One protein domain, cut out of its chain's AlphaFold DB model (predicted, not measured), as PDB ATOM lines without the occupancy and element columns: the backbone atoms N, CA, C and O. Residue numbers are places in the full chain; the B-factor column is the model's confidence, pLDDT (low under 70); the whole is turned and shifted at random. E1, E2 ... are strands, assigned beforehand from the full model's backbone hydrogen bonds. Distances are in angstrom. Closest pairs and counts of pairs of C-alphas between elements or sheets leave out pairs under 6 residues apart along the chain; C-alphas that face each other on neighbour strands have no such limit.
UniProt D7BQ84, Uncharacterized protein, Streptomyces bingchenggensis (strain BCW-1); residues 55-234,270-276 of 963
ATOM      1  N   ASP A  55      12.726  21.285  22.324       73.06
ATOM      2  CA  ASP A  55      13.678  22.399  22.442       73.06
ATOM      3  C   ASP A  55      13.281  23.679  21.683       73.06
ATOM      4  O   ASP A  55      13.988  24.694  21.767       73.06
ATOM      5  N   ARG A  56      12.130  23.669  20.996       86.88
ATOM      6  CA  ARG A  56      11.613  24.797  20.217       86.88
ATOM      7  C   ARG A  56      10.312  25.322  20.799       86.88
ATOM      8  O   ARG A  56       9.472  24.576  21.303       86.88
ATOM      9  N   VAL A  57      10.137  26.630  20.668       91.62
ATOM     10  CA  VAL A  57       8.860  27.306  20.881       91.62
ATOM     11  C   VAL A  57       8.418  27.958  19.580       91.62
ATOM     12  O   VAL A  57       9.214  28.581  18.874       91.62
ATOM     13  N   TYR A  58       7.136  27.808  19.280       94.19
ATOM     14  CA  TYR A  58       6.483  28.375  18.117       94.19
ATOM     15  C   TYR A  58       5.414  29.358  18.561       94.19
ATOM     16  O   TYR A  58       4.733  29.129  19.562       94.19
ATOM     17  N   ALA A  59       5.263  30.444  17.813       95.06
ATOM     18  CA  ALA A  59       4.279  31.473  18.111       95.06
ATOM     19  C   ALA A  59       3.552  31.946  16.850       95.06
ATOM     20  O   ALA A  59       4.145  32.040  15.771       95.06
ATOM     21  N   LEU A  60       2.268  32.258  17.005       95.25
ATOM     22  CA  LEU A  60       1.402  32.784  15.953       95.25
ATOM     23  C   LEU A  60       1.180  34.281  16.167       95.25
ATOM     24  O   LEU A  60       0.790  34.693  17.263       95.25
ATOM     25  N   ALA A  61       1.398  35.083  15.123       93.38
ATOM     26  CA  ALA A  61       1.061  36.504  15.134       93.38
ATOM     27  C   ALA A  61      -0.440  36.717  15.390       93.38
ATOM     28  O   ALA A  61      -1.268  35.982  14.851       93.38
ATOM     29  N   ALA A  62      -0.802  37.736  16.169       88.81
ATOM     30  CA  ALA A  62      -2.195  38.034  16.508       88.81
ATOM     31  C   ALA A  62      -3.045  38.470  15.300       88.81
ATOM     32  O   ALA A  62      -4.258  38.292  15.301       88.81
ATOM     33  N   ASP A  63      -2.412  38.975  14.240       87.12
ATOM     34  CA  ASP A  63      -3.047  39.255  12.946       87.12
ATOM     35  C   ASP A  63      -3.149  38.013  12.034       87.12
ATOM     36  O   ASP A  63      -3.529  38.121  10.866       87.12
ATOM     37  N   HIS A  64      -2.779  36.832  12.544       88.50
ATOM     38  CA  HIS A  64      -2.741  35.564  11.820       88.50
ATOM     39  C   HIS A  64      -1.889  35.596  10.535       88.50
ATOM     40  O   HIS A  64      -2.125  34.793   9.629       88.50
ATOM     41  N   SER A  65      -0.906  36.501  10.413       87.94
ATOM     42  CA  SER A  65      -0.114  36.696   9.182       87.94
ATOM     43  C   SER A  65       1.132  35.808   9.061       87.94
ATOM     44  O   SER A  65       1.630  35.585   7.946       87.94
ATOM     45  N   ALA A  66       1.660  35.322  10.187       91.88
ATOM     46  CA  ALA A  66       2.937  34.621  10.243       91.88
ATOM     47  C   ALA A  66       3.053  33.654  11.432       91.88
ATOM     48  O   ALA A  66       2.593  33.944  12.538       91.88
ATOM     49  N   VAL A  67       3.760  32.547  11.195       93.69
ATOM     50  CA  VAL A  67       4.221  31.599  12.218       93.69
ATOM     51  C   VAL A  67       5.720  31.793  12.439       93.69
ATOM     52  O   VAL A  67       6.492  31.869  11.475       93.69
ATOM     53  N   TYR A  68       6.132  31.844  13.703       94.31
ATOM     54  CA  TYR A  68       7.521  32.014  14.122       94.31
ATOM     55  C   TYR A  68       8.031  30.811  14.917       94.31
ATOM     56  O   TYR A  68       7.265  30.173  15.632       94.31
ATOM     57  N   GLU A  69       9.332  30.547  14.826       93.00
ATOM     58  CA  GLU A  69      10.080  29.525  15.564       93.00
ATOM     59  C   GLU A  69      11.226  30.183  16.344       93.00
ATOM     60  O   GLU A  69      11.875  31.113  15.853       93.00
ATOM     61  N   ARG A  70      11.518  29.673  17.542       90.31
ATOM     62  CA  ARG A  70      12.725  30.003  18.307       90.31
ATOM     63  C   ARG A  70      13.264  28.762  19.010       90.31
ATOM     64  O   ARG A  70      12.514  28.041  19.664       90.31
ATOM     65  N   GLN A  71      14.577  28.559  18.928       86.12
ATOM     66  CA  GLN A  71      15.287  27.442  19.551       86.12
ATOM     67  C   GLN A  71      16.268  27.969  20.611       86.12
ATOM     68  O   GLN A  71      17.312  28.531  20.284       86.12
ATOM     69  N   GLY A  72      15.933  27.793  21.890       74.44
ATOM     70  CA  GLY A  72      16.756  28.245  23.021       74.44
ATOM     71  C   GLY A  72      16.672  29.742  23.374       74.44
ATOM     72  O   GLY A  72      16.139  30.581  22.642       74.44
ATOM     73  N   ASP A  73      17.213  30.080  24.548       70.62
ATOM     74  CA  ASP A  73      16.977  31.377  25.201       70.62
ATOM     75  C   ASP A  73      17.635  32.557  24.466       70.62
ATOM     76  O   ASP A  73      17.055  33.637  24.383       70.62
ATOM     77  N   ALA A  74      18.820  32.349  23.881       63.78
ATOM     78  CA  ALA A  74      19.618  33.391  23.223       63.78
ATOM     79  C   ALA A  74      19.375  33.532  21.703       63.78
ATOM     80  O   ALA A  74      20.037  34.343  21.056       63.78
ATOM     81  N   ALA A  75      18.472  32.742  21.114       73.69
ATOM     82  CA  ALA A  75      18.188  32.784  19.678       73.69
ATOM     83  C   ALA A  75      17.235  33.928  19.290       73.69
ATOM     84  O   ALA A  75      16.426  34.384  20.094       73.69
ATOM     85  N   ALA A  76      17.296  34.360  18.030       83.69
ATOM     86  CA  ALA A  76      16.274  35.227  17.448       83.69
ATOM     87  C   ALA A  76      14.994  34.430  17.119       83.69
ATOM     88  O   ALA A  76      15.037  33.215  16.927       83.69
ATOM     89  N   TRP A  77      13.862  35.131  17.020       90.62
ATOM     90  CA  TRP A  77      12.642  34.583  16.427       90.62
ATOM     91  C   TRP A  77      12.774  34.552  14.900       90.62
ATOM     92  O   TRP A  77      12.945  35.597  14.273       90.62
ATOM     93  N   ASN A  78      12.650  33.370  14.303       91.00
ATOM     94  CA  ASN A  78      12.680  33.168  12.858       91.00
ATOM     95  C   ASN A  78      11.252  33.037  12.327       91.00
ATOM     96  O   ASN A  78      10.463  32.278  12.883       91.00
ATOM     97  N   ARG A  79      10.906  33.731  11.237       92.81
ATOM     98  CA  ARG A  79       9.652  33.462  10.517       92.81
ATOM     99  C   ARG A  79       9.798  32.147   9.751       92.81
ATOM    100  O   ARG A  79      10.765  31.986   9.011       92.81
ATOM    101  N   ILE A  80       8.849  31.233   9.935       92.62
ATOM    102  CA  ILE A  80       8.855  29.906   9.301       92.62
ATOM    103  C   ILE A  80       7.621  29.626   8.442       92.62
ATOM    104  O   ILE A  80       7.613  28.650   7.693       92.62
ATOM    105  N   GLY A  81       6.578  30.452   8.523       89.06
ATOM    106  CA  GLY A  81       5.383  30.296   7.703       89.06
ATOM    107  C   GLY A  81       4.531  31.556   7.613       89.06
ATOM    108  O   GLY A  81       4.714  32.520   8.360       89.06
ATOM    109  N   GLY A  82       3.588  31.521   6.671       85.88
ATOM    110  CA  GLY A  82       2.588  32.559   6.440       85.88
ATOM    111  C   GLY A  82       1.324  32.416   7.283       85.88
ATOM    112  O   GLY A  82       1.375  32.045   8.453       85.88
ATOM    113  N   SER A  83       0.186  32.760   6.679       86.88
ATOM    114  CA  SER A  83      -1.063  32.951   7.414       86.88
ATOM    115  C   SER A  83      -1.711  31.647   7.890       86.88
ATOM    116  O   SER A  83      -2.029  30.767   7.084       86.88
ATOM    117  N   ALA A  84      -1.972  31.564   9.195       88.50
ATOM    118  CA  ALA A  84      -2.551  30.408   9.873       88.50
ATOM    119  C   ALA A  84      -3.638  30.841  10.870       88.50
ATOM    120  O   ALA A  84      -3.490  31.860  11.541       88.50
ATOM    121  N   LYS A  85      -4.731  30.075  10.981       87.25
ATOM    122  CA  LYS A  85      -5.736  30.256  12.040       87.25
ATOM    123  C   LYS A  85      -5.156  29.823  13.382       87.25
ATOM    124  O   LYS A  85      -5.155  30.616  14.309       87.25
ATOM    125  N   ASP A  86      -4.620  28.610  13.435       89.38
ATOM    126  CA  ASP A  86      -4.022  28.018  14.627       89.38
ATOM    127  C   ASP A  86      -2.734  27.271  14.282       89.38
ATOM    128  O   ASP A  86      -2.521  26.853  13.137       89.38
ATOM    129  N   ILE A  87      -1.900  27.082  15.304       92.12
ATOM    130  CA  ILE A  87      -0.696  26.251  15.276       92.12
ATOM    131  C   ILE A  87      -0.801  25.153  16.334       92.12
ATOM    132  O   ILE A  87      -1.345  25.365  17.414       92.12
ATOM    133  N   TYR A  88      -0.273  23.976  16.015       89.88
ATOM    134  CA  TYR A  88      -0.372  22.776  16.840       89.88
ATOM    135  C   TYR A  88       0.959  22.039  16.841       89.88
ATOM    136  O   TYR A  88       1.664  22.022  15.832       89.88
ATOM    137  N   VAL A  89       1.283  21.378  17.947       85.50
ATOM    138  CA  VAL A  89       2.516  20.605  18.080       85.50
ATOM    139  C   VAL A  89       2.224  19.238  18.690       85.50
ATOM    140  O   VAL A  89       1.333  19.092  19.525       85.50
ATOM    141  N   GLY A  90       2.974  18.238  18.250       78.62
ATOM    142  CA  GLY A  90       2.988  16.881  18.788       78.62
ATOM    143  C   GLY A  90       4.230  16.151  18.285       78.62
ATOM    144  O   GLY A  90       5.023  16.720  17.535       78.62
ATOM    145  N   GLY A  91       4.408  14.876  18.639       72.31
ATOM    146  CA  GLY A  91       5.578  14.110  18.176       72.31
ATOM    147  C   GLY A  91       5.644  13.954  16.649       72.31
ATOM    148  O   GLY A  91       6.731  13.882  16.080       72.31
ATOM    149  N   ALA A  92       4.495  14.019  15.966       72.56
ATOM    150  CA  ALA A  92       4.415  14.046  14.507       72.56
ATOM    151  C   ALA A  92       4.976  15.344  13.864       72.56
ATOM    152  O   ALA A  92       5.173  15.379  12.642       72.56
ATOM    153  N   GLY A  93       5.252  16.393  14.650       85.00
ATOM    154  CA  GLY A  93       5.844  17.670  14.226       85.00
ATOM    155  C   GLY A  93       4.983  18.900  14.546       85.00
ATOM    156  O   GLY A  93       4.002  18.822  15.287       85.00
ATOM    157  N   LEU A  94       5.355  20.040  13.953       90.56
ATOM    158  CA  LEU A  94       4.556  21.269  13.941       90.56
ATOM    159  C   LEU A  94       3.531  21.227  12.799       90.56
ATOM    160  O   LEU A  94       3.857  20.868  11.664       90.56
ATOM    161  N   PHE A  95       2.309  21.663  13.093       92.25
ATOM    162  CA  PHE A  95       1.212  21.775  12.141       92.25
ATOM    163  C   PHE A  95       0.516  23.134  12.258       92.25
ATOM    164  O   PHE A  95       0.576  23.792  13.294       92.25
ATOM    165  N   ALA A  96      -0.169  23.543  11.194       91.56
ATOM    166  CA  ALA A  96      -0.952  24.771  11.148       91.56
ATOM    167  C   ALA A  96      -2.232  24.579  10.326       91.56
ATOM    168  O   ALA A  96      -2.236  23.850   9.328       91.56
ATOM    169  N   THR A  97      -3.316  25.253  10.711       88.94
ATOM    170  CA  THR A  97      -4.555  25.316   9.915       88.94
ATOM    171  C   THR A  97      -4.603  26.612   9.109       88.94
ATOM    172  O   THR A  97      -4.337  27.693   9.625       88.94
ATOM    173  N   ALA A  98      -4.942  26.548   7.820       79.19
ATOM    174  CA  ALA A  98      -4.940  27.737   6.963       79.19
ATOM    175  C   ALA A  98      -6.091  28.707   7.291       79.19
ATOM    176  O   ALA A  98      -7.262  28.322   7.231       79.19
ATOM    177  N   HIS A  99      -5.776  29.989   7.512       64.69
ATOM    178  CA  HIS A  99      -6.711  31.007   8.028       64.69
ATOM    179  C   HIS A  99      -8.049  31.123   7.263       64.69
ATOM    180  O   HIS A  99      -9.084  31.353   7.874       64.69
ATOM    181  N   ARG A 100      -8.063  30.915   5.935       52.56
ATOM    182  CA  ARG A 100      -9.270  31.068   5.084       52.56
ATOM    183  C   ARG A 100      -9.870  29.770   4.525       52.56
ATOM    184  O   ARG A 100     -10.776  29.839   3.700       52.56
ATOM    185  N   ARG A 101      -9.324  28.596   4.868       58.91
ATOM    186  CA  ARG A 101      -9.796  27.290   4.342       58.91
ATOM    187  C   ARG A 101      -9.743  26.138   5.350       58.91
ATOM    188  O   ARG A 101     -10.124  25.029   4.993       58.91
ATOM    189  N   LEU A 102      -9.208  26.368   6.551       69.44
ATOM    190  CA  LEU A 102      -9.041  25.417   7.663       69.44
ATOM    191  C   LEU A 102      -8.296  24.103   7.340       69.44
ATOM    192  O   LEU A 102      -8.141  23.263   8.221       69.44
ATOM    193  N   LYS A 103      -7.783  23.943   6.111       81.31
ATOM    194  CA  LYS A 103      -6.894  22.850   5.699       81.31
ATOM    195  C   LYS A 103      -5.698  22.723   6.633       81.31
ATOM    196  O   LYS A 103      -5.113  23.739   7.014       81.31
ATOM    197  N   LEU A 104      -5.308  21.483   6.907       88.44
ATOM    198  CA  LEU A 104      -4.180  21.147   7.764       88.44
ATOM    199  C   LEU A 104      -2.878  21.043   6.959       88.44
ATOM    200  O   LEU A 104      -2.802  20.298   5.979       88.44
ATOM    201  N   PHE A 105      -1.842  21.740   7.420       89.75
ATOM    202  CA  PHE A 105      -0.484  21.699   6.883       89.75
ATOM    203  C   PHE A 105       0.507  21.245   7.956       89.75
ATOM    204  O   PHE A 105       0.335  21.564   9.131       89.75
ATOM    205  N   ARG A 106       1.559  20.533   7.548       90.62
ATOM    206  CA  ARG A 106       2.709  20.144   8.376       90.62
ATOM    207  C   ARG A 106       3.926  20.965   7.976       90.62
ATOM    208  O   ARG A 106       4.150  21.156   6.785       90.62
ATOM    209  N   TYR A 107       4.710  21.407   8.950       91.69
ATOM    210  CA  TYR A 107       5.991  22.060   8.700       91.69
ATOM    211  C   TYR A 107       7.059  21.026   8.330       91.69
ATOM    212  O   TYR A 107       7.264  20.055   9.059       91.69
ATOM    213  N   ASP A 108       7.770  21.250   7.226       86.75
ATOM    214  CA  ASP A 108       8.783  20.316   6.715       86.75
ATOM    215  C   ASP A 108      10.199  20.598   7.269       86.75
ATOM    216  O   ASP A 108      11.184  20.006   6.827       86.75
ATOM    217  N   GLY A 109      10.322  21.499   8.253       82.94
ATOM    218  CA  GLY A 109      11.575  21.793   8.959       82.94
ATOM    219  C   GLY A 109      12.499  22.803   8.266       82.94
ATOM    220  O   GLY A 109      13.623  23.003   8.723       82.94
ATOM    221  N   THR A 110      12.044  23.448   7.188       84.25
ATOM    222  CA  THR A 110      12.746  24.563   6.528       84.25
ATOM    223  C   THR A 110      11.791  25.746   6.324       84.25
ATOM    224  O   THR A 110      10.621  25.504   6.027       84.25
ATOM    225  N   PRO A 111      12.234  27.013   6.477       87.38
ATOM    226  CA  PRO A 111      11.342  28.172   6.407       87.38
ATOM    227  C   PRO A 111      10.486  28.217   5.135       87.38
ATOM    228  O   PRO A 111      10.976  27.978   4.034       87.38
ATOM    229  N   GLU A 112       9.203  28.533   5.311       84.00
ATOM    230  CA  GLU A 112       8.139  28.530   4.295       84.00
ATOM    231  C   GLU A 112       7.822  27.159   3.650       84.00
ATOM    232  O   GLU A 112       6.887  27.077   2.852       84.00
ATOM    233  N   ALA A 113       8.500  26.063   4.018       89.38
ATOM    234  CA  ALA A 113       8.183  24.717   3.533       89.38
ATOM    235  C   ALA A 113       7.096  24.047   4.390       89.38
ATOM    236  O   ALA A 113       7.335  23.633   5.530       89.38
ATOM    237  N   TRP A 114       5.892  23.946   3.821       91.06
ATOM    238  CA  TRP A 114       4.727  23.332   4.455       91.06
ATOM    239  C   TRP A 114       4.003  22.386   3.492       91.06
ATOM    240  O   TRP A 114       3.557  22.798   2.418       91.06
ATOM    241  N   THR A 115       3.811  21.133   3.904       87.88
ATOM    242  CA  THR A 115       3.111  20.101   3.129       87.88
ATOM    243  C   THR A 115       1.651  19.978   3.576       87.88
ATOM    244  O   THR A 115       1.362  19.892   4.768       87.88
ATOM    245  N   GLU A 116       0.710  19.943   2.625       87.50
ATOM    246  CA  GLU A 116      -0.714  19.706   2.913       87.50
ATOM    247  C   GLU A 116      -0.940  18.268   3.418       87.50
ATOM    248  O   GLU A 116      -0.542  17.299   2.770       87.50
ATOM    249  N   VAL A 117      -1.600  18.144   4.572       79.06
ATOM    250  CA  VAL A 117      -1.935  16.877   5.249       79.06
ATOM    251  C   VAL A 117      -3.409  16.525   5.068       79.06
ATOM    252  O   VAL A 117      -3.772  15.355   5.006       79.06
ATOM    253  N   GLY A 118      -4.298  17.514   4.989       73.88
ATOM    254  CA  GLY A 118      -5.722  17.219   4.918       73.88
ATOM    255  C   GLY A 118      -6.621  18.408   4.632       73.88
ATOM    256  O   GLY A 118      -6.211  19.571   4.649       73.88
ATOM    257  N   GLY A 119      -7.887  18.070   4.386       73.56
ATOM    258  CA  GLY A 119      -8.979  19.030   4.315       73.56
ATOM    259  C   GLY A 119      -9.249  19.726   5.657       73.56
ATOM    260  O   GLY A 119      -8.537  19.496   6.636       73.56
ATOM    261  N   PRO A 120     -10.269  20.596   5.709       76.19
ATOM    262  CA  PRO A 120     -10.740  21.166   6.964       76.19
ATOM    263  C   PRO A 120     -11.224  20.072   7.929       76.19
ATOM    264  O   PRO A 120     -11.694  19.018   7.501       76.19
ATOM    265  N   GLY A 121     -11.155  20.360   9.227       77.31
ATOM    266  CA  GLY A 121     -11.696  19.534  10.304       77.31
ATOM    267  C   GLY A 121     -12.156  20.412  11.467       77.31
ATOM    268  O   GLY A 121     -11.680  21.540  11.603       77.31
ATOM    269  N   ALA A 122     -13.092  19.918  12.279       79.88
ATOM    270  CA  ALA A 122     -13.617  20.656  13.431       79.88
ATOM    271  C   ALA A 122     -12.597  20.735  14.584       79.88
ATOM    272  O   ALA A 122     -12.511  21.747  15.273       79.88
ATOM    273  N   ALA A 123     -11.782  19.689  14.753       85.81
ATOM    274  CA  ALA A 123     -10.648  19.653  15.673       85.81
ATOM    275  C   ALA A 123      -9.568  18.693  15.154       85.81
ATOM    276  O   ALA A 123      -9.879  17.745  14.429       85.81
ATOM    277  N   PHE A 124      -8.317  18.907  15.569       89.38
ATOM    278  CA  PHE A 124      -7.177  18.039  15.260       89.38
ATOM    279  C   PHE A 124      -6.377  17.706  16.524       89.38
ATOM    280  O   PHE A 124      -6.276  18.533  17.428       89.38
ATOM    281  N   ALA A 125      -5.783  16.512  16.571       87.62
ATOM    282  CA  ALA A 125      -4.929  16.063  17.670       87.62
ATOM    283  C   ALA A 125      -3.697  15.309  17.133       87.62
ATOM    284  O   ALA A 125      -3.805  14.504  16.206       87.62
ATOM    285  N   PHE A 126      -2.520  15.564  17.715       86.31
ATOM    286  CA  PHE A 126      -1.218  15.166  17.164       86.31
ATOM    287  C   PHE A 126      -0.460  14.243  18.125       86.31
ATOM    288  O   PHE A 126       0.046  14.678  19.157       86.31
ATOM    289  N   GLY A 127      -0.408  12.952  17.794       78.81
ATOM    290  CA  GLY A 127       0.299  11.935  18.570       78.81
ATOM    291  C   GLY A 127       1.803  11.894  18.276       78.81
ATOM    292  O   GLY A 127       2.375  12.819  17.695       78.81
ATOM    293  N   ALA A 128       2.450  10.792  18.668       73.62
ATOM    294  CA  ALA A 128       3.878  10.573  18.429       73.62
ATOM    295  C   ALA A 128       4.213  10.389  16.935       73.62
ATOM    296  O   ALA A 128       5.174  10.961  16.437       73.62
ATOM    297  N   ASP A 129       3.400   9.606  16.227       74.44
ATOM    298  CA  ASP A 129       3.549   9.222  14.817       74.44
ATOM    299  C   ASP A 129       2.263   9.442  13.993       74.44
ATOM    300  O   ASP A 129       2.281   9.357  12.764       74.44
ATOM    301  N   ARG A 130       1.143   9.732  14.666       82.12
ATOM    302  CA  ARG A 130      -0.218   9.752  14.109       82.12
ATOM    303  C   ARG A 130      -0.863  11.125  14.233       82.12
ATOM    304  O   ARG A 130      -0.606  11.865  15.184       82.12
ATOM    305  N   VAL A 131      -1.748  11.436  13.292       89.25
ATOM    306  CA  VAL A 131      -2.567  12.653  13.302       89.25
ATOM    307  C   VAL A 131      -4.033  12.253  13.247       89.25
ATOM    308  O   VAL A 131      -4.422  11.406  12.443       89.25
ATOM    309  N   TYR A 132      -4.839  12.872  14.101       91.69
ATOM    310  CA  TYR A 132      -6.270  12.630  14.221       91.69
ATOM    311  C   TYR A 132      -7.052  13.894  13.901       91.69
ATOM    312  O   TYR A 132      -6.592  15.000  14.187       91.69
ATOM    313  N   GLY A 133      -8.239  13.730  13.325       91.69
ATOM    314  CA  GLY A 133      -9.102  14.840  12.938       91.69
ATOM    315  C   GLY A 133     -10.576  14.479  13.048       91.69
ATOM    316  O   GLY A 133     -10.991  13.402  12.616       91.69
ATOM    317  N   ILE A 134     -11.367  15.392  13.605       90.56
ATOM    318  CA  ILE A 134     -12.829  15.348  13.521       90.56
ATOM    319  C   ILE A 134     -13.237  15.997  12.195       90.56
ATOM    320  O   ILE A 134     -12.696  17.045  11.828       90.56
ATOM    321  N   THR A 135     -14.179  15.403  11.466       83.31
ATOM    322  CA  THR A 135     -14.756  16.021  10.260       83.31
ATOM    323  C   THR A 135     -15.376  17.399  10.564       83.31
ATOM    324  O   THR A 135     -15.762  17.650  11.705       83.31
ATOM    325  N   PRO A 136     -15.476  18.327   9.587       78.81
ATOM    326  CA  PRO A 136     -16.010  19.680   9.816       78.81
ATOM    327  C   PRO A 136     -17.425  19.735  10.411       78.81
ATOM    328  O   PRO A 136     -17.761  20.685  11.104       78.81
ATOM    329  N   ASP A 137     -18.233  18.719  10.129       77.38
ATOM    330  CA  ASP A 137     -19.613  18.516  10.583       77.38
ATOM    331  C   ASP A 137     -19.712  17.755  11.926       77.38
ATOM    332  O   ASP A 137     -20.809  17.451  12.392       77.38
ATOM    333  N   GLY A 138     -18.579  17.385  12.536       76.06
ATOM    334  CA  GLY A 138     -18.540  16.605  13.775       76.06
ATOM    335  C   GLY A 138     -18.967  15.136  13.637       76.06
ATOM    336  O   GLY A 138     -19.109  14.456  14.655       76.06
ATOM    337  N   THR A 139     -19.208  14.626  12.420       84.00
ATOM    338  CA  THR A 139     -19.840  13.306  12.224       84.00
ATOM    339  C   THR A 139     -18.914  12.102  12.394       84.00
ATOM    340  O   THR A 139     -19.400  11.002  12.682       84.00
ATOM    341  N   ALA A 140     -17.596  12.273  12.245       89.50
ATOM    342  CA  ALA A 140     -16.631  11.184  12.365       89.50
ATOM    343  C   ALA A 140     -15.256  11.626  12.889       89.50
ATOM    344  O   ALA A 140     -14.737  12.684  12.526       89.50
ATOM    345  N   VAL A 141     -14.615  10.738  13.655       92.50
ATOM    346  CA  VAL A 141     -13.185  10.808  13.993       92.50
ATOM    347  C   VAL A 141     -12.385   9.985  12.982       92.50
ATOM    348  O   VAL A 141     -12.681   8.811  12.743       92.50
ATOM    349  N   ASN A 142     -11.341  10.587  12.412       92.88
ATOM    350  CA  ASN A 142     -10.463   9.967  11.423       92.88
ATOM    351  C   ASN A 142      -9.000   9.954  11.884       92.88
ATOM    352  O   ASN A 142      -8.546  10.862  12.578       92.88
ATOM    353  N   GLU A 143      -8.259   8.944  11.434       91.56
ATOM    354  CA  GLU A 143      -6.806   8.808  11.568       91.56
ATOM    355  C   GLU A 143      -6.140   9.019  10.203       91.56
ATOM    356  O   GLU A 143      -6.581   8.462   9.196       91.56
ATOM    357  N   TRP A 144      -5.084   9.828  10.162       87.06
ATOM    358  CA  TRP A 144      -4.265  10.044   8.974       87.06
ATOM    359  C   TRP A 144      -3.133   9.022   8.893       87.06
ATOM    360  O   TRP A 144      -2.338   8.894   9.826       87.06
ATOM    361  N   SER A 145      -3.006   8.361   7.743       80.19
ATOM    362  CA  SER A 145      -1.846   7.532   7.421       80.19
ATOM    363  C   SER A 145      -0.844   8.318   6.560       80.19
ATOM    364  O   SER A 145      -1.165   8.675   5.420       80.19
ATOM    365  N   PRO A 146       0.381   8.588   7.059       70.25
ATOM    366  CA  PRO A 146       1.391   9.321   6.298       70.25
ATOM    367  C   PRO A 146       1.936   8.524   5.101       70.25
ATOM    368  O   PRO A 146       2.314   9.133   4.100       70.25
ATOM    369  N   ASP A 147       1.933   7.186   5.171       71.19
ATOM    370  CA  ASP A 147       2.511   6.302   4.147       71.19
ATOM    371  C   ASP A 147       1.739   6.334   2.822       71.19
ATOM    372  O   ASP A 147       2.333   6.306   1.744       71.19
ATOM    373  N   ASN A 148       0.406   6.387   2.895       74.75
ATOM    374  CA  ASN A 148      -0.477   6.370   1.725       74.75
ATOM    375  C   ASN A 148      -1.237   7.690   1.508       74.75
ATOM    376  O   ASN A 148      -1.939   7.820   0.506       74.75
ATOM    377  N   ARG A 149      -1.079   8.664   2.417       77.12
ATOM    378  CA  ARG A 149      -1.757   9.968   2.412       77.12
ATOM    379  C   ARG A 149      -3.287   9.853   2.373       77.12
ATOM    380  O   ARG A 149      -3.947  10.513   1.569       77.12
ATOM    381  N   THR A 150      -3.854   9.010   3.238       81.12
ATOM    382  CA  THR A 150      -5.312   8.843   3.365       81.12
ATOM    383  C   THR A 150      -5.796   9.021   4.799       81.12
ATOM    384  O   THR A 150      -5.112   8.654   5.756       81.12
ATOM    385  N   TRP A 151      -7.005   9.569   4.934       86.31
ATOM    386  CA  TRP A 151      -7.762   9.587   6.183       86.31
ATOM    387  C   TRP A 151      -8.644   8.339   6.251       86.31
ATOM    388  O   TRP A 151      -9.371   8.041   5.304       86.31
ATOM    389  N   THR A 152      -8.588   7.620   7.368       89.69
ATOM    390  CA  THR A 152      -9.410   6.438   7.647       89.69
ATOM    391  C   THR A 152     -10.346   6.742   8.812       89.69
ATOM    392  O   THR A 152      -9.880   7.183   9.861       89.69
ATOM    393  N   LYS A 153     -11.653   6.489   8.661       93.69
ATOM    394  CA  LYS A 153     -12.615   6.631   9.764       93.69
ATOM    395  C   LYS A 153     -12.325   5.598  10.855       93.69
ATOM    396  O   LYS A 153     -12.290   4.400  10.580       93.69
ATOM    397  N   ILE A 154     -12.151   6.075  12.086       94.31
ATOM    398  CA  ILE A 154     -11.877   5.253  13.275       94.31
ATOM    399  C   ILE A 154     -12.930   5.405  14.378       94.31
ATOM    400  O   ILE A 154     -12.936   4.607  15.315       94.31
ATOM    401  N   GLY A 155     -13.824   6.389  14.288       90.75
ATOM    402  CA  GLY A 155     -14.941   6.565  15.213       90.75
ATOM    403  C   GLY A 155     -16.062   7.412  14.620       90.75
ATOM    404  O   GLY A 155     -15.883   8.073  13.594       90.75
ATOM    405  N   ASP A 156     -17.221   7.374  15.271       88.69
ATOM    406  CA  ASP A 156     -18.395   8.187  14.941       88.69
ATOM    407  C   ASP A 156     -18.288   9.600  15.557       88.69
ATOM    408  O   ASP A 156     -17.187  10.143  15.677       88.69
ATOM    409  N   ARG A 157     -19.424  10.219  15.902       90.75
ATOM    410  CA  ARG A 157     -19.515  11.621  16.332       90.75
ATOM    411  C   ARG A 157     -18.706  11.904  17.604       90.75
ATOM    412  O   ARG A 157     -18.822  11.171  18.586       90.75
ATOM    413  N   ALA A 158     -17.973  13.017  17.613       89.12
ATOM    414  CA  ALA A 158     -17.222  13.509  18.770       89.12
ATOM    415  C   ALA A 158     -17.208  15.045  18.809       89.12
ATOM    416  O   ALA A 158     -17.132  15.680  17.759       89.12
ATOM    417  N   THR A 159     -17.231  15.639  20.008       85.38
ATOM    418  CA  THR A 159     -17.093  17.103  20.183       85.38
ATOM    419  C   THR A 159     -15.633  17.529  20.293       85.38
ATOM    420  O   THR A 159     -15.247  18.607  19.845       85.38
ATOM    421  N   SER A 160     -14.788  16.702  20.904       90.75
ATOM    422  CA  SER A 160     -13.361  16.979  21.066       90.75
ATOM    423  C   SER A 160     -12.556  15.689  21.038       90.75
ATOM    424  O   SER A 160     -13.056  14.624  21.406       90.75
ATOM    425  N   ILE A 161     -11.301  15.796  20.604       93.94
ATOM    426  CA  ILE A 161     -10.320  14.710  20.597       93.94
ATOM    427  C   ILE A 161      -9.061  15.149  21.337       93.94
ATOM    428  O   ILE A 161      -8.615  16.286  21.205       93.94
ATOM    429  N   TYR A 162      -8.485  14.229  22.100       91.88
ATOM    430  CA  TYR A 162      -7.299  14.451  22.923       91.88
ATOM    431  C   TYR A 162      -6.326  13.301  22.699       91.88
ATOM    432  O   TYR A 162      -6.739  12.144  22.630       91.88
ATOM    433  N   VAL A 163      -5.031  13.589  22.599       89.38
ATOM    434  CA  VAL A 163      -4.014  12.562  22.364       89.38
ATOM    435  C   VAL A 163      -2.756  12.839  23.171       89.38
ATOM    436  O   VAL A 163      -2.391  13.988  23.403       89.38
ATOM    437  N   GLY A 164      -2.104  11.761  23.584       84.25
ATOM    438  CA  GLY A 164      -0.807  11.746  24.247       84.25
ATOM    439  C   GLY A 164      -0.298  10.308  24.317       84.25
ATOM    440  O   GLY A 164      -0.823   9.426  23.632       84.25
ATOM    441  N   GLY A 165       0.697  10.035  25.160       81.56
ATOM    442  CA  GLY A 165       1.241   8.679  25.312       81.56
ATOM    443  C   GLY A 165       0.223   7.659  25.845       81.56
ATOM    444  O   GLY A 165       0.274   6.492  25.461       81.56
ATOM    445  N   ALA A 166      -0.763   8.095  26.642       84.56
ATOM    446  CA  ALA A 166      -1.819   7.218  27.164       84.56
ATOM    447  C   ALA A 166      -2.821   6.723  26.086       84.56
ATOM    448  O   ALA A 166      -3.607   5.796  26.337       84.56
ATOM    449  N   GLY A 167      -2.793   7.322  24.887       89.06
ATOM    450  CA  GLY A 167      -3.618   6.965  23.731       89.06
ATOM    451  C   GLY A 167      -4.409   8.140  23.149       89.06
ATOM    452  O   GLY A 167      -4.197   9.298  23.507       89.06
ATOM    453  N   LEU A 168      -5.335   7.812  22.244       93.19
ATOM    454  CA  LEU A 168      -6.352   8.724  21.718       93.19
ATOM    455  C   LEU A 168      -7.635   8.614  22.550       93.19
ATOM    456  O   LEU A 168      -8.096   7.512  22.857       93.19
ATOM    457  N   PHE A 169      -8.232   9.761  22.850       94.69
ATOM    458  CA  PHE A 169      -9.487   9.897  23.573       94.69
ATOM    459  C   PHE A 169     -10.420  10.867  22.841       94.69
ATOM    460  O   PHE A 169      -9.958  11.765  22.137       94.69
ATOM    461  N   ALA A 170     -11.726  10.693  23.018       96.06
ATOM    462  CA  ALA A 170     -12.757  11.541  22.430       96.06
ATOM    463  C   ALA A 170     -13.910  11.766  23.417       96.06
ATOM    464  O   ALA A 170     -14.219  10.881  24.217       96.06
ATOM    465  N   THR A 171     -14.556  12.929  23.355       93.94
ATOM    466  CA  THR A 171     -15.789  13.205  24.109       93.94
ATOM    467  C   THR A 171     -17.022  12.944  23.252       93.94
ATOM    468  O   THR A 171     -17.141  13.457  22.136       93.94
ATOM    469  N   ASN A 172     -17.959  12.146  23.775       88.06
ATOM    470  CA  ASN A 172     -19.256  11.934  23.132       88.06
ATOM    471  C   ASN A 172     -20.075  13.246  23.171       88.06
ATOM    472  O   ASN A 172     -20.163  13.854  24.242       88.06
ATOM    473  N   PRO A 173     -20.686  13.677  22.051       83.38
ATOM    474  CA  PRO A 173     -21.343  14.980  21.963       83.38
ATOM    475  C   PRO A 173     -22.619  15.097  22.796       83.38
ATOM    476  O   PRO A 173     -22.931  16.187  23.263       83.38
ATOM    477  N   ASP A 174     -23.327  13.990  23.014       83.25
ATOM    478  CA  ASP A 174     -24.649  13.984  23.651       83.25
ATOM    479  C   ASP A 174     -24.560  13.928  25.188       83.25
ATOM    480  O   ASP A 174     -25.493  14.298  25.893       83.25
ATOM    481  N   THR A 175     -23.443  13.424  25.725       83.06
ATOM    482  CA  THR A 175     -23.266  13.136  27.163       83.06
ATOM    483  C   THR A 175     -22.005  13.744  27.776       83.06
ATOM    484  O   THR A 175     -21.805  13.647  28.988       83.06
ATOM    485  N   GLY A 176     -21.102  14.296  26.958       84.56
ATOM    486  CA  GLY A 176     -19.788  14.805  27.366       84.56
ATOM    487  C   GLY A 176     -18.803  13.745  27.882       84.56
ATOM    488  O   GLY A 176     -17.656  14.078  28.175       84.56
ATOM    489  N   LYS A 177     -19.218  12.476  28.002       90.50
ATOM    490  CA  LYS A 177     -18.405  11.369  28.528       90.50
ATOM    491  C   LYS A 177     -17.130  11.145  27.718       90.50
ATOM    492  O   LYS A 177     -17.146  11.240  26.488       90.50
ATOM    493  N   LEU A 178     -16.058  10.760  28.408       94.38
ATOM    494  CA  LEU A 178     -14.759  10.476  27.809       94.38
ATOM    495  C   LEU A 178     -14.635   8.998  27.405       94.38
ATOM    496  O   LEU A 178     -14.750   8.093  28.237       94.38
ATOM    497  N   PHE A 179     -14.318   8.773  26.134       95.06
ATOM    498  CA  PHE A 179     -14.032   7.469  25.546       95.06
ATOM    499  C   PHE A 179     -12.565   7.376  25.123       95.06
ATOM    500  O   PHE A 179     -11.981   8.355  24.665       95.06
ATOM    501  N   ARG A 180     -11.979   6.184  25.240       94.44
ATOM    502  CA  ARG A 180     -10.628   5.846  24.776       94.44
ATOM    503  C   ARG A 180     -10.710   4.992  23.516       94.44
ATOM    504  O   ARG A 180     -11.492   4.048  23.484       94.44
ATOM    505  N   TYR A 181      -9.876   5.279  22.523       94.75
ATOM    506  CA  TYR A 181      -9.741   4.446  21.330       94.75
ATOM    507  C   TYR A 181      -8.950   3.171  21.645       94.75
ATOM    508  O   TYR A 181      -7.855   3.232  22.211       94.75
ATOM    509  N   ASP A 182      -9.471   2.016  21.234       90.88
ATOM    510  CA  ASP A 182      -8.852   0.715  21.518       90.88
ATOM    511  C   ASP A 182      -7.927   0.215  20.390       90.88
ATOM    512  O   ASP A 182      -7.462  -0.924  20.409       90.88
ATOM    513  N   GLY A 183      -7.621   1.072  19.408       86.44
ATOM    514  CA  GLY A 183      -6.679   0.778  18.319       86.44
ATOM    515  C   GLY A 183      -7.272  -0.017  17.151       86.44
ATOM    516  O   GLY A 183      -6.542  -0.370  16.227       86.44
ATOM    517  N   THR A 184      -8.578  -0.292  17.173       89.12
ATOM    518  CA  THR A 184      -9.331  -0.923  16.076       89.12
ATOM    519  C   THR A 184     -10.462   0.014  15.645       89.12
ATOM    520  O   THR A 184     -11.169   0.500  16.529       89.12
ATOM    521  N   PRO A 185     -10.684   0.266  14.338       90.50
ATOM    522  CA  PRO A 185     -11.731   1.177  13.879       90.50
ATOM    523  C   PRO A 185     -13.101   0.881  14.499       90.50
ATOM    524  O   PRO A 185     -13.550  -0.266  14.541       90.50
ATOM    525  N   ASN A 186     -13.759   1.934  14.982       87.75
ATOM    526  CA  ASN A 186     -15.040   1.912  15.689       87.75
ATOM    527  C   ASN A 186     -15.045   1.073  16.986       87.75
ATOM    528  O   ASN A 186     -16.108   0.645  17.437       87.75
ATOM    529  N   GLN A 187     -13.886   0.830  17.613       93.75
ATOM    530  CA  GLN A 187     -13.779   0.261  18.963       93.75
ATOM    531  C   GLN A 187     -13.287   1.325  19.948       93.75
ATOM    532  O   GLN A 187     -12.146   1.790  19.877       93.75
ATOM    533  N   TRP A 188     -14.190   1.713  20.848       95.31
ATOM    534  CA  TRP A 188     -13.977   2.746  21.854       95.31
ATOM    535  C   TRP A 188     -14.563   2.297  23.195       95.31
ATOM    536  O   TRP A 188     -15.714   1.861  23.259       95.31
ATOM    537  N   THR A 189     -13.795   2.456  24.269       93.88
ATOM    538  CA  THR A 189     -14.190   2.100  25.638       93.88
ATOM    539  C   THR A 189     -14.486   3.365  26.446       93.88
ATOM    540  O   THR A 189     -13.668   4.283  26.470       93.88
ATOM    541  N   GLU A 190     -15.629   3.424  27.139       94.00
ATOM    542  CA  GLU A 190     -15.926   4.502  28.099       94.00
ATOM    543  C   GLU A 190     -14.924   4.447  29.265       94.00
ATOM    544  O   GLU A 190     -14.759   3.404  29.900       94.00
ATOM    545  N   VAL A 191     -14.249   5.564  29.545       92.38
ATOM    546  CA  VAL A 191     -13.223   5.663  30.600       92.38
ATOM    547  C   VAL A 191     -13.506   6.753  31.631       92.38
ATOM    548  O   VAL A 191     -12.901   6.730  32.701       92.38
ATOM    549  N   GLY A 192     -14.418   7.692  31.362       88.94
ATOM    550  CA  GLY A 192     -14.759   8.762  32.296       88.94
ATOM    551  C   GLY A 192     -16.105   9.429  32.022       88.94
ATOM    552  O   GLY A 192     -16.639   9.368  30.915       88.94
ATOM    553  N   GLY A 193     -16.640  10.087  33.053       86.62
ATOM    554  CA  GLY A 193     -17.786  10.986  32.920       86.62
ATOM    555  C   GLY A 193     -17.431  12.286  32.179       86.62
ATOM    556  O   GLY A 193     -16.295  12.441  31.727       86.62
ATOM    557  N   PRO A 194     -18.384  13.225  32.052       89.19
ATOM    558  CA  PRO A 194     -18.108  14.555  31.520       89.19
ATOM    559  C   PRO A 194     -17.119  15.335  32.396       89.19
ATOM    560  O   PRO A 194     -17.016  15.105  33.604       89.19
ATOM    561  N   GLY A 195     -16.427  16.294  31.784       85.94
ATOM    562  CA  GLY A 195     -15.484  17.203  32.435       85.94
ATOM    563  C   GLY A 195     -15.387  18.525  31.676       85.94
ATOM    564  O   GLY A 195     -15.680  18.569  30.484       85.94
ATOM    565  N   ALA A 196     -14.989  19.600  32.362       86.50
ATOM    566  CA  ALA A 196     -14.858  20.931  31.759       86.50
ATOM    567  C   ALA A 196     -13.639  21.037  30.820       86.50
ATOM    568  O   ALA A 196     -13.651  21.803  29.861       86.50
ATOM    569  N   ALA A 197     -12.592  20.250  31.081       90.69
ATOM    570  CA  ALA A 197     -11.429  20.099  30.212       90.69
ATOM    571  C   ALA A 197     -10.734  18.757  30.474       90.69
ATOM    572  O   ALA A 197     -10.759  18.257  31.602       90.69
ATOM    573  N   PHE A 198     -10.062  18.220  29.454       94.25
ATOM    574  CA  PHE A 198      -9.213  17.031  29.549       94.25
ATOM    575  C   PHE A 198      -7.825  17.298  28.957       94.25
ATOM    576  O   PHE A 198      -7.687  18.064  28.004       94.25
ATOM    577  N   ALA A 199      -6.799  16.643  29.502       91.75
ATOM    578  CA  ALA A 199      -5.422  16.707  29.016       91.75
ATOM    579  C   ALA A 199      -4.769  15.317  29.098       91.75
ATOM    580  O   ALA A 199      -4.880  14.640  30.120       91.75
ATOM    581  N   VAL A 200      -4.092  14.868  28.038       91.00
ATOM    582  CA  VAL A 200      -3.557  13.497  27.936       91.00
ATOM    583  C   VAL A 200      -2.031  13.522  28.016       91.00
ATOM    584  O   VAL A 200      -1.363  14.079  27.152       91.00
ATOM    585  N   GLY A 201      -1.479  12.927  29.074       84.88
ATOM    586  CA  GLY A 201      -0.040  12.825  29.310       84.88
ATOM    587  C   GLY A 201       0.588  11.558  28.717       84.88
ATOM    588  O   GLY A 201       0.019  10.894  27.848       84.88
ATOM    589  N   ALA A 202       1.780  11.210  29.210       80.31
ATOM    590  CA  ALA A 202       2.529  10.033  28.763       80.31
ATOM    591  C   ALA A 202       1.857   8.697  29.149       80.31
ATOM    592  O   ALA A 202       1.818   7.783  28.336       80.31
ATOM    593  N   ASP A 203       1.310   8.595  30.362       81.31
ATOM    594  CA  ASP A 203       0.655   7.392  30.909       81.31
ATOM    595  C   ASP A 203      -0.677   7.692  31.636       81.31
ATOM    596  O   ASP A 203      -1.389   6.775  32.053       81.31
ATOM    597  N   ARG A 204      -1.034   8.977  31.769       87.88
ATOM    598  CA  ARG A 204      -2.221   9.478  32.485       87.88
ATOM    599  C   ARG A 204      -3.143  10.290  31.593       87.88
ATOM    600  O   ARG A 204      -2.703  10.899  30.619       87.88
ATOM    601  N   VAL A 205      -4.404  10.378  32.000       93.69
ATOM    602  CA  VAL A 205      -5.328  11.421  31.540       93.69
ATOM    603  C   VAL A 205      -5.729  12.267  32.735       93.69
ATOM    604  O   VAL A 205      -6.027  11.736  33.798       93.69
ATOM    605  N   TYR A 206      -5.751  13.578  32.561       95.25
ATOM    606  CA  TYR A 206      -6.187  14.532  33.566       95.25
ATOM    607  C   TYR A 206      -7.502  15.163  33.130       95.25
ATOM    608  O   TYR A 206      -7.718  15.380  31.937       95.25
ATOM    609  N   GLY A 207      -8.384  15.441  34.086       95.81
ATOM    610  CA  GLY A 207      -9.708  15.990  33.823       95.81
ATOM    611  C   GLY A 207     -10.140  16.962  34.911       95.81
ATOM    612  O   GLY A 207     -10.029  16.650  36.100       95.81
ATOM    613  N   ILE A 208     -10.648  18.123  34.504       94.94
ATOM    614  CA  ILE A 208     -11.353  19.048  35.396       94.94
ATOM    615  C   ILE A 208     -12.816  18.600  35.473       94.94
ATOM    616  O   ILE A 208     -13.418  18.285  34.445       94.94
ATOM    617  N   THR A 209     -13.405  18.566  36.668       88.75
ATOM    618  CA  THR A 209     -14.845  18.297  36.833       88.75
ATOM    619  C   THR A 209     -15.709  19.317  36.068       88.75
ATOM    620  O   THR A 209     -15.252  20.435  35.831       88.75
ATOM    621  N   PRO A 210     -16.954  18.981  35.664       89.38
ATOM    622  CA  PRO A 210     -17.817  19.893  34.894       89.38
ATOM    623  C   PRO A 210     -18.094  21.245  35.568       89.38
ATOM    624  O   PRO A 210     -18.358  22.229  34.891       89.38
ATOM    625  N   ASP A 211     -18.030  21.290  36.899       86.06
ATOM    626  CA  ASP A 211     -18.215  22.480  37.734       86.06
ATOM    627  C   ASP A 211     -16.908  23.253  38.012       86.06
ATOM    628  O   ASP A 211     -16.919  24.240  38.745       86.06
ATOM    629  N   GLY A 212     -15.768  22.799  37.477       87.69
ATOM    630  CA  GLY A 212     -14.457  23.416  37.685       87.69
ATOM    631  C   GLY A 212     -13.822  23.186  39.064       87.69
ATOM    632  O   GLY A 212     -12.736  23.709  39.312       87.69
ATOM    633  N   THR A 213     -14.459  22.440  39.980       91.44
ATOM    634  CA  THR A 213     -14.074  22.409  41.410       91.44
ATOM    635  C   THR A 213     -12.953  21.431  41.779       91.44
ATOM    636  O   THR A 213     -12.383  21.541  42.873       91.44
ATOM    637  N   ALA A 214     -12.608  20.483  40.904       93.06
ATOM    638  CA  ALA A 214     -11.544  19.517  41.152       93.06
ATOM    639  C   ALA A 214     -10.790  19.094  39.883       93.06
ATOM    640  O   ALA A 214     -11.384  18.896  38.823       93.06
ATOM    641  N   VAL A 215      -9.487  18.850  40.041       96.38
ATOM    642  CA  VAL A 215      -8.648  18.152  39.056       96.38
ATOM    643  C   VAL A 215      -8.522  16.684  39.463       96.38
ATOM    644  O   VAL A 215      -8.169  16.368  40.603       96.38
ATOM    645  N   ASN A 216      -8.786  15.780  38.521       94.75
ATOM    646  CA  ASN A 216      -8.667  14.336  38.695       94.75
ATOM    647  C   ASN A 216      -7.646  13.743  37.713       94.75
ATOM    648  O   ASN A 216      -7.485  14.237  36.599       94.75
ATOM    649  N   GLU A 217      -6.995  12.656  38.123       94.06
ATOM    650  CA  GLU A 217      -6.109  11.815  37.316       94.06
ATOM    651  C   GLU A 217      -6.777  10.460  37.055       94.06
ATOM    652  O   GLU A 217      -7.277   9.821  37.981       94.06
ATOM    653  N   TRP A 218      -6.737   9.997  35.810       92.12
ATOM    654  CA  TRP A 218      -7.071   8.641  35.395       92.12
ATOM    655  C   TRP A 218      -5.813   7.867  35.012       92.12
ATOM    656  O   TRP A 218      -4.953   8.365  34.277       92.12
ATOM    657  N   SER A 219      -5.741   6.618  35.468       78.25
ATOM    658  CA  SER A 219      -4.664   5.682  35.141       78.25
ATOM    659  C   SER A 219      -5.161   4.572  34.218       78.25
ATOM    660  O   SER A 219      -6.154   3.901  34.513       78.25
ATOM    661  N   ALA A 220      -4.423   4.318  33.135       71.00
ATOM    662  CA  ALA A 220      -4.712   3.215  32.221       71.00
ATOM    663  C   ALA A 220      -4.580   1.827  32.883       71.00
ATOM    664  O   ALA A 220      -5.310   0.905  32.511       71.00
ATOM    665  N   ASP A 221      -3.698   1.691  33.880       72.00
ATOM    666  CA  ASP A 221      -3.378   0.418  34.539       72.00
ATOM    667  C   ASP A 221      -4.521  -0.092  35.425       72.00
ATOM    668  O   ASP A 221      -4.832  -1.283  35.432       72.00
ATOM    669  N   ASN A 222      -5.150   0.812  36.186       73.00
ATOM    670  CA  ASN A 222      -6.211   0.473  37.142       73.00
ATOM    671  C   ASN A 222      -7.616   0.919  36.696       73.00
ATOM    672  O   ASN A 222      -8.601   0.489  37.293       73.00
ATOM    673  N   ARG A 223      -7.714   1.743  35.640       78.00
ATOM    674  CA  ARG A 223      -8.951   2.306  35.067       78.00
ATOM    675  C   ARG A 223      -9.801   3.127  36.047       78.00
ATOM    676  O   ARG A 223     -11.012   3.233  35.861       78.00
ATOM    677  N   THR A 224      -9.192   3.720  37.072       83.81
ATOM    678  CA  THR A 224      -9.888   4.559  38.063       83.81
ATOM    679  C   THR A 224      -9.488   6.025  37.955       83.81
ATOM    680  O   THR A 224      -8.334   6.343  37.666       83.81
ATOM    681  N   TRP A 225     -10.452   6.910  38.218       91.94
ATOM    682  CA  TRP A 225     -10.213   8.332  38.454       91.94
ATOM    683  C   TRP A 225      -9.911   8.570  39.934       91.94
ATOM    684  O   TRP A 225     -10.627   8.072  40.803       91.94
ATOM    685  N   THR A 226      -8.880   9.358  40.217       92.94
ATOM    686  CA  THR A 226      -8.470   9.778  41.562       92.94
ATOM    687  C   THR A 226      -8.391  11.299  41.606       92.94
ATOM    688  O   THR A 226      -7.809  11.908  40.710       92.94
ATOM    689  N   ARG A 227      -8.951  11.933  42.641       94.88
ATOM    690  CA  ARG A 227      -8.811  13.383  42.838       94.88
ATOM    691  C   ARG A 227      -7.367  13.720  43.204       94.88
ATOM    692  O   ARG A 227      -6.801  13.087  44.092       94.88
ATOM    693  N   ILE A 228      -6.794  14.705  42.516       96.31
ATOM    694  CA  ILE A 228      -5.411  15.156  42.725       96.31
ATOM    695  C   ILE A 228      -5.298  16.654  43.029       96.31
ATOM    696  O   ILE A 228      -4.218  17.100  43.410       96.31
ATOM    697  N   GLY A 229      -6.367  17.442  42.887       95.56
ATOM    698  CA  GLY A 229      -6.353  18.865  43.222       95.56
ATOM    699  C   GLY A 229      -7.733  19.513  43.322       95.56
ATOM    700  O   GLY A 229      -8.763  18.908  43.010       95.56
ATOM    701  N   GLY A 230      -7.726  20.771  43.767       91.62
ATOM    702  CA  GLY A 230      -8.894  21.650  43.854       91.62
ATOM    703  C   GLY A 230      -9.279  22.313  42.531       91.62
ATOM    704  O   GLY A 230      -9.033  21.766  41.458       91.62
ATOM    705  N   ALA A 231      -9.907  23.485  42.629       93.06
ATOM    706  CA  ALA A 231     -10.493  24.172  41.486       93.06
ATOM    707  C   ALA A 231      -9.441  24.688  40.490       93.06
ATOM    708  O   ALA A 231      -8.415  25.247  40.889       93.06
ATOM    709  N   ALA A 232      -9.726  24.533  39.197       94.38
ATOM    710  CA  ALA A 232      -8.841  24.912  38.097       94.38
ATOM    711  C   ALA A 232      -9.646  25.456  36.908       94.38
ATOM    712  O   ALA A 232     -10.721  24.946  36.604       94.38
ATOM    713  N   LYS A 233      -9.111  26.470  36.213       90.94
ATOM    714  CA  LYS A 233      -9.708  27.019  34.978       90.94
ATOM    715  C   LYS A 233      -9.233  26.285  33.726       90.94
ATOM    716  O   LYS A 233     -10.023  26.044  32.823       90.94
ATOM    717  N   ALA A 234      -7.954  25.929  33.673       93.50
ATOM    718  CA  ALA A 234      -7.370  25.126  32.606       93.50
ATOM    719  C   ALA A 234      -6.302  24.182  33.170       93.50
ATOM    720  O   ALA A 234      -5.718  24.447  34.224       93.50
ATOM    721  N   ALA A 270      -1.802  34.663  28.907       86.69
ATOM    722  CA  ALA A 270      -2.884  34.462  27.934       86.69
ATOM    723  C   ALA A 270      -3.002  32.987  27.509       86.69
ATOM    724  O   ALA A 270      -4.100  32.464  27.337       86.69
ATOM    725  N   ALA A 271      -1.861  32.304  27.384       90.75
ATOM    726  CA  ALA A 271      -1.765  30.887  27.056       90.75
ATOM    727  C   ALA A 271      -0.490  30.280  27.659       90.75
ATOM    728  O   ALA A 271       0.494  30.989  27.890       90.75
ATOM    729  N   PHE A 272      -0.491  28.962  27.865       92.75
ATOM    730  CA  PHE A 272       0.679  28.200  28.300       92.75
ATOM    731  C   PHE A 272       0.908  26.987  27.394       92.75
ATOM    732  O   PHE A 272      -0.032  26.266  27.067       92.75
ATOM    733  N   ALA A 273       2.168  26.733  27.043       91.50
ATOM    734  CA  ALA A 273       2.616  25.537  26.339       91.50
ATOM    735  C   ALA A 273       3.627  24.773  27.201       91.50
ATOM    736  O   ALA A 273       4.585  25.356  27.712       91.50
ATOM    737  N   VAL A 274       3.428  23.465  27.360       89.75
ATOM    738  CA  VAL A 274       4.275  22.599  28.191       89.75
ATOM    739  C   VAL A 274       5.099  21.699  27.271       89.75
ATOM    740  O   VAL A 274       4.576  20.738  26.717       89.75
ATOM    741  N   GLY A 275       6.380  22.027  27.102       82.56
ATOM    742  CA  GLY A 275       7.328  21.209  26.341       82.56
ATOM    743  C   GLY A 275       7.938  20.085  27.186       82.56
ATOM    744  O   GLY A 275       7.501  19.809  28.309       82.56
ATOM    745  N   ASP A 276       9.005  19.459  26.685       80.31
ATOM    746  CA  ASP A 276       9.622  18.304  27.362       80.31
ATOM    747  C   ASP A 276      10.294  18.645  28.698       80.31
ATOM    748  O   ASP A 276      10.383  17.799  29.588       80.31
TER     749      ASP A 276
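This is residues 55 to 234 and 270 to 276 of the 963 residues of an uncharacterized protein of Streptomyces bingchenggensis (strain BCW-1) (UniProt D7BQ84). This is a propeller-like ring of five small blades with a gap in it: the meanders E1 to E3, E4 to E7, E8 to E11, E12 to E15 and E16 to E19, each with its first strand toward the ring's middle and its last strand at the rim. The lone strand E20 stands in the gap between the last blade and the first. The printed part has 187 residues with 20 named strands, E1 to E20 in order, and no named helix; the class is all strand. Each sheet is antiparallel, its strands in chain order. The whole is compact, with a radius of gyration of the C-alphas of 17.2 A and spans of 45 by 38 by 27 A.

Find C-alpha 56 at (11.613, 24.797, 20.217), where E1, residues 56 to 61, begins its 16.6 A; E2, 67 to 71, and E3, 78 to 81, follow. Next read E4, 84 to 90, 17.1 A long from C-alpha 84 at (-2.551, 30.408, 9.873), E5, 93 to 98, 16.4 A, E6, 104 to 107, and E7, 114 to 118. Then come E8, 123 to 126, E9, 131 to 134, E10, 141 to 145, and E11, 150 to 155, 15.4 A. Read on through E12, 160 to 164, E13, 167 to 171, E14, 178 to 181, and E15, 188 to 192, then E16, 197 to 200, E17, 204 to 208, E18, 215 to 219, and E19, 225 to 229. E20, 271 to 274, ends at C-alpha 274, (4.275, 22.599, 28.191).

Within each meander, each strand is the antiparallel neighbour of the one before; look at N 57 and O 70 of the hairpin E1 and E2, 2.9 A apart, or N 88 and O 95 of E4 and E5, 2.9 A. The five sheets belong to a stack of sheets, face to face in turn. The closest C-alphas of E1 and E4 are Leu 60 and Ile 87, 6.9 A; of E4 and E8, Gly 90 and Phe 126, 4.8 A; of E8 and E12, Ala 125 and Val 163, 5.9 A; of E12 and E16, Gly 164 and Val 200, 4.9 A. E20 pairs with no named strand and is only just apart from E1, at 8.5 A.

The C-alphas farthest apart, Ala 74 and Asp 174, are 48.3 A apart. Residues 235 to 269 are not printed; C-alphas 234 and 270 are 11.4 A apart across this cut. Of the links printed whole, none is long. Residues 74 and 99 to 102 have pLDDT under 70.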